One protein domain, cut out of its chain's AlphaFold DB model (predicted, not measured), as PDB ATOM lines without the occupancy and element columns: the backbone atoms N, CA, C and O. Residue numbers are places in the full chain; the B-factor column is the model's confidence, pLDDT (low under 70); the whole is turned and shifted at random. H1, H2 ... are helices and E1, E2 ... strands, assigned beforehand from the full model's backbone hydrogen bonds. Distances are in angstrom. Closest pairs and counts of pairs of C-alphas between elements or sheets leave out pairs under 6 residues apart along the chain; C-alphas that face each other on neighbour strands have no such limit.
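This is residues 13 to 19 and 29 to 61 of the 61 residues of an uncharacterized protein of SAR202 cluster bacterium Io17-Chloro-G9 (UniProt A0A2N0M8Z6). The first printed stretch, residues 13 to 19, and the strand E1 run side by side at residues 13 to 14 and 49 to 50, and one helix, H1, packs on E1. After H1 the chain folds back through E1 into a long stretch, residues 51 to 61, with no named element. The 40 printed residues hold one named helix, then one named strand; the class is mostly helix, though under half of the residues are in named elements. The whole is compact, with a radius of gyration of the C-alphas of 10.1 A, yet elongated, spanning 29 by 16 by 12 A.

Residues 13 to 14 pair, parallel, with residues 49 to 50 of E1, residues 48 to 50, which pairs with no named strand. The closest C-alphas of H1, residues 31 to 43, and E1 are those of Ala 38 and Ala 49, 5.8 A apart. In H1 every O i to N i+4 pair is within hydrogen-bond range.

H1 begins at C-alpha 31 (-40.539, -10.717, -24.345) and is 18.5 A long. E1 ends at C-alpha 50 (-36.031, -4.286, -34.277).

The C-alphas of Gly 45 and Asp 57, the two farthest apart, are 29.7 A apart. Residues 20 to 28 are not printed; C-alphas 19 and 29 are 9.8 A apart across the cut. H1 to E1 is a tight link. No printed residue is under 70 in pLDDT.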
ATOM      1  N   ALA A  13     -30.108  -3.589 -34.749       98.50
ATOM      2  CA  ALA A  13     -30.128  -5.015 -34.465       98.50
ATOM      3  C   ALA A  13     -31.524  -5.587 -34.764       98.50
ATOM      4  O   ALA A  13     -32.501  -5.205 -34.123       98.50
ATOM      5  N   CYS A  14     -31.631  -6.473 -35.756       97.88
ATOM      6  CA  CYS A  14     -32.858  -7.216 -36.066       97.88
ATOM      7  C   CYS A  14     -32.822  -8.553 -35.323       97.88
ATOM      8  O   CYS A  14     -32.115  -9.455 -35.763       97.88
ATOM      9  N   LEU A  15     -33.531  -8.655 -34.198       96.94
ATOM     10  CA  LEU A  15     -33.265  -9.702 -33.207       96.94
ATOM     11  C   LEU A  15     -33.812 -11.080 -33.602       96.94
ATOM     12  O   LEU A  15     -33.099 -12.070 -33.462       96.94
ATOM     13  N   ASN A  16     -35.035 -11.153 -34.139       95.25
ATOM     14  CA  ASN A  16     -35.689 -12.436 -34.428       95.25
ATOM     15  C   ASN A  16     -36.268 -12.560 -35.849       95.25
ATOM     16  O   ASN A  16     -36.054 -13.555 -36.541       95.25
ATOM     17  N   GLY A  17     -36.997 -11.547 -36.317       92.69
ATOM     18  CA  GLY A  17     -37.725 -11.597 -37.577       92.69
ATOM     19  C   GLY A  17     -38.703 -12.776 -37.657       92.69
ATOM     20  O   GLY A  17     -39.553 -12.981 -36.789       92.69
ATOM     21  N   GLY A  18     -38.603 -13.514 -38.767       90.88
ATOM     22  CA  GLY A  18     -39.470 -14.633 -39.137       90.88
ATOM     23  C   GLY A  18     -38.967 -16.024 -38.726       90.88
ATOM     24  O   GLY A  18     -39.774 -16.949 -38.751       90.88
ATOM     25  N   GLY A  19     -37.688 -16.165 -38.366       88.69
ATOM     26  CA  GLY A  19     -36.978 -17.450 -38.329       88.69
ATOM     27  C   GLY A  19     -37.438 -18.428 -37.248       88.69
ATOM     28  O   GLY A  19     -37.997 -18.021 -36.225       88.69
ATOM     29  N   TRP A  29     -37.786 -15.422 -28.690       96.94
ATOM     30  CA  TRP A  29     -39.229 -15.471 -28.984       96.94
ATOM     31  C   TRP A  29     -40.061 -14.813 -27.883       96.94
ATOM     32  O   TRP A  29     -41.072 -14.168 -28.153       96.94
ATOM     33  N   THR A  30     -39.657 -14.981 -26.627       97.06
ATOM     34  CA  THR A  30     -40.365 -14.402 -25.482       97.06
ATOM     35  C   THR A  30     -39.980 -12.935 -25.261       97.06
ATOM     36  O   THR A  30     -38.843 -12.557 -25.547       97.06
ATOM     37  N   PRO A  31     -40.874 -12.099 -24.695       97.56
ATOM     38  CA  PRO A  31     -40.539 -10.717 -24.345       97.56
ATOM     39  C   PRO A  31     -39.288 -10.596 -23.464       97.56
ATOM     40  O   PRO A  31     -38.491  -9.674 -23.636       97.56
ATOM     41  N   GLU A  32     -39.089 -11.534 -22.536       98.38
ATOM     42  CA  GLU A  32     -37.911 -11.580 -21.677       98.38
ATOM     43  C   GLU A  32     -36.628 -11.819 -22.485       98.38
ATOM     44  O   GLU A  32     -35.667 -11.068 -22.316       98.38
ATOM     45  N   GLU A  33     -36.609 -12.805 -23.387       97.81
ATOM     46  CA  GLU A  33     -35.458 -13.067 -24.266       97.81
ATOM     47  C   GLU A  33     -35.157 -11.867 -25.176       97.81
ATOM     48  O   GLU A  33     -34.005 -11.442 -25.259       97.81
ATOM     49  N   GLU A  34     -36.184 -11.270 -25.789       97.94
ATOM     50  CA  GLU A  34     -36.048 -10.072 -26.631       97.94
ATOM     51  C   GLU A  34     -35.434  -8.902 -25.859       97.94
ATOM     52  O   GLU A  34     -34.524  -8.229 -26.343       97.94
ATOM     53  N   SER A  35     -35.894  -8.667 -24.625       98.31
ATOM     54  CA  SER A  35     -35.366  -7.588 -23.786       98.31
ATOM     55  C   SER A  35     -33.896  -7.806 -23.418       98.31
ATOM     56  O   SER A  35     -33.106  -6.861 -23.415       98.31
ATOM     57  N   GLN A  36     -33.503  -9.054 -23.156       98.62
ATOM     58  CA  GLN A  36     -32.124  -9.404 -22.838       98.62
ATOM     59  C   GLN A  36     -31.212  -9.242 -24.054       98.62
ATOM     60  O   GLN A  36     -30.104  -8.723 -23.909       98.62
ATOM     61  N   GLU A  37     -31.668  -9.644 -25.242       98.38
ATOM     62  CA  GLU A  37     -30.918  -9.432 -26.480       98.38
ATOM     63  C   GLU A  37     -30.818  -7.950 -26.839       98.38
ATOM     64  O   GLU A  37     -29.742  -7.488 -27.209       98.38
ATOM     65  N   ALA A  38     -31.878  -7.164 -26.641       98.56
ATOM     66  CA  ALA A  38     -31.825  -5.722 -26.853       98.56
ATOM     67  C   ALA A  38     -30.752  -5.053 -25.972       98.56
ATOM     68  O   ALA A  38     -29.962  -4.255 -26.477       98.56
ATOM     69  N   VAL A  39     -30.664  -5.424 -24.687       98.75
ATOM     70  CA  VAL A  39     -29.619  -4.930 -23.770       98.75
ATOM     71  C   VAL A  39     -28.224  -5.396 -24.198       98.75
ATOM     72  O   VAL A  39     -27.272  -4.613 -24.156       98.75
ATOM     73  N   ARG A  40     -28.076  -6.651 -24.643       98.69
ATOM     74  CA  ARG A  40     -26.799  -7.153 -25.177       98.69
ATOM     75  C   ARG A  40     -26.362  -6.378 -26.420       98.69
ATOM     76  O   ARG A  40     -25.200  -5.991 -26.517       98.69
ATOM     77  N   CYS A  41     -27.279  -6.138 -27.354       98.69
ATOM     78  CA  CYS A  41     -27.007  -5.396 -28.579       98.69
ATOM     79  C   CYS A  41     -26.673  -3.925 -28.307       98.69
ATOM     80  O   CYS A  41     -25.761  -3.403 -28.947       98.69
ATOM     81  N   ASP A  42     -27.346  -3.276 -27.354       98.62
ATOM     82  CA  ASP A  42     -27.009  -1.918 -26.899       98.62
ATOM     83  C   ASP A  42     -25.561  -1.852 -26.386       98.62
ATOM     84  O   ASP A  42     -24.755  -1.061 -26.880       98.62
ATOM     85  N   GLY A  43     -25.170  -2.791 -25.514       98.44
ATOM     86  CA  GLY A  43     -23.788  -2.920 -25.037       98.44
ATOM     87  C   GLY A  43     -22.753  -3.193 -26.141       98.44
ATOM     88  O   GLY A  43     -21.570  -2.908 -25.957       98.44
ATOM     89  N   ALA A  44     -23.186  -3.706 -27.297       98.38
ATOM     90  CA  ALA A  44     -22.356  -3.943 -28.480       98.38
ATOM     91  C   ALA A  44     -22.348  -2.771 -29.485       98.38
ATOM     92  O   ALA A  44     -21.642  -2.835 -30.492       98.38
ATOM     93  N   GLY A  45     -23.106  -1.698 -29.226       98.00
ATOM     94  CA  GLY A  45     -23.152  -0.490 -30.053       98.00
ATOM     95  C   GLY A  45     -24.384  -0.360 -30.952       98.00
ATOM     96  O   GLY A  45     -24.431   0.555 -31.778       98.00
ATOM     97  N   ALA A  46     -25.384  -1.236 -30.818       98.50
ATOM     98  CA  ALA A  46     -26.670  -1.034 -31.476       98.50
ATOM     99  C   ALA A  46     -27.383   0.188 -30.890       98.50
ATOM    100  O   ALA A  46     -27.482   0.346 -29.683       98.50
ATOM    101  N   SER A  47     -27.924   1.035 -31.759       98.12
ATOM    102  CA  SER A  47     -28.726   2.198 -31.360       98.12
ATOM    103  C   SER A  47     -30.231   1.956 -31.509       98.12
ATOM    104  O   SER A  47     -31.035   2.785 -31.092       98.12
ATOM    105  N   ILE A  48     -30.620   0.866 -32.178       98.62
ATOM    106  CA  ILE A  48     -32.012   0.494 -32.448       98.62
ATOM    107  C   ILE A  48     -32.142  -1.028 -32.343       98.62
ATOM    108  O   ILE A  48     -31.385  -1.752 -32.990       98.62
ATOM    109  N   ALA A  49     -33.145  -1.500 -31.603       98.50
ATOM    110  CA  ALA A  49     -33.609  -2.883 -31.642       98.50
ATOM    111  C   ALA A  49     -34.874  -2.985 -32.508       98.50
ATOM    112  O   ALA A  49     -35.815  -2.205 -32.355       98.50
ATOM    113  N   HIS A  50     -34.889  -3.938 -33.435       98.69
ATOM    114  CA  HIS A  50     -36.031  -4.286 -34.277       98.69
ATOM    115  C   HIS A  50     -36.499  -5.692 -33.907       98.69
ATOM    116  O   HIS A  50     -35.730  -6.647 -34.026       98.69
ATOM    117  N   ILE A  51     -37.756  -5.801 -33.481       97.62
ATOM    118  CA  ILE A  51     -38.338  -7.002 -32.873       97.62
ATOM    119  C   ILE A  51     -39.665  -7.319 -33.566       97.62
ATOM    120  O   ILE A  51     -40.421  -6.413 -33.918       97.62
ATOM    121  N   HIS A  52     -39.951  -8.603 -33.751       97.25
ATOM    122  CA  HIS A  52     -41.267  -9.111 -34.127       97.25
ATOM    123  C   HIS A  52     -41.891  -9.804 -32.914       97.25
ATOM    124  O   HIS A  52     -41.213 -10.560 -32.228       97.25
ATOM    125  N   ALA A  53     -43.176  -9.575 -32.644       97.00
ATOM    126  CA  ALA A  53     -43.861 -10.330 -31.602       97.00
ATOM    127  C   ALA A  53     -43.988 -11.804 -32.025       97.00
ATOM    128  O   ALA A  53     -44.335 -12.106 -33.172       97.00
ATOM    129  N   ARG A  54     -43.696 -12.718 -31.097       96.56
ATOM    130  CA  ARG A  54     -43.813 -14.164 -31.300       96.56
ATOM    131  C   ARG A  54     -44.620 -14.792 -30.173       96.56
ATOM    132  O   ARG A  54     -44.676 -14.273 -29.058       96.56
ATOM    133  N   THR A  55     -45.248 -15.922 -30.463       96.06
ATOM    134  CA  THR A  55     -45.812 -16.796 -29.433       96.06
ATOM    135  C   THR A  55     -44.688 -17.590 -28.755       96.06
ATOM    136  O   THR A  55     -43.565 -17.669 -29.251       96.06
ATOM    137  N   ARG A  56     -44.970 -18.198 -27.594       94.62
ATOM    138  CA  ARG A  56     -43.957 -18.953 -26.823       94.62
ATOM    139  C   ARG A  56     -43.403 -20.176 -27.562       94.62
ATOM    140  O   ARG A  56     -42.306 -20.621 -27.248       94.62
ATOM    141  N   ASP A  57     -44.167 -20.714 -28.504       93.25
ATOM    142  CA  ASP A  57     -43.814 -21.821 -29.395       93.25
ATOM    143  C   ASP A  57     -43.261 -21.346 -30.750       93.25
ATOM    144  O   ASP A  57     -43.085 -22.153 -31.655       93.25
ATOM    145  N   GLY A  58     -42.976 -20.049 -30.892       91.31
ATOM    146  CA  GLY A  58     -42.301 -19.506 -32.064       91.31
ATOM    147  C   GLY A  58     -43.218 -19.115 -33.213       91.31
ATOM    148  O   GLY A  58     -42.716 -18.657 -34.228       91.31
ATOM    149  N   GLY A  59     -44.539 -19.203 -33.085       93.81
ATOM    150  CA  GLY A  59     -45.483 -18.615 -34.041       93.81
ATOM    151  C   GLY A  59     -45.428 -17.080 -34.082       93.81
ATOM    152  O   GLY A  59     -44.790 -16.435 -33.250       93.81
ATOM    153  N   ILE A  60     -46.095 -16.476 -35.069       94.31
ATOM    154  CA  ILE A  60     -46.236 -15.012 -35.184       94.31
ATOM    155  C   ILE A  60     -47.379 -14.552 -34.267       94.31
ATOM    156  O   ILE A  60     -48.441 -15.178 -34.273       94.31
ATOM    157  N   SER A  61     -47.163 -13.473 -33.503       94.38
ATOM    158  CA  SER A  61     -48.162 -12.861 -32.609       94.38
ATOM    159  C   SER A  61     -48.609 -11.477 -33.064       94.38
ATOM    160  O   SER A  61     -47.837 -10.783 -33.760       94.38
TER     161      SER A  61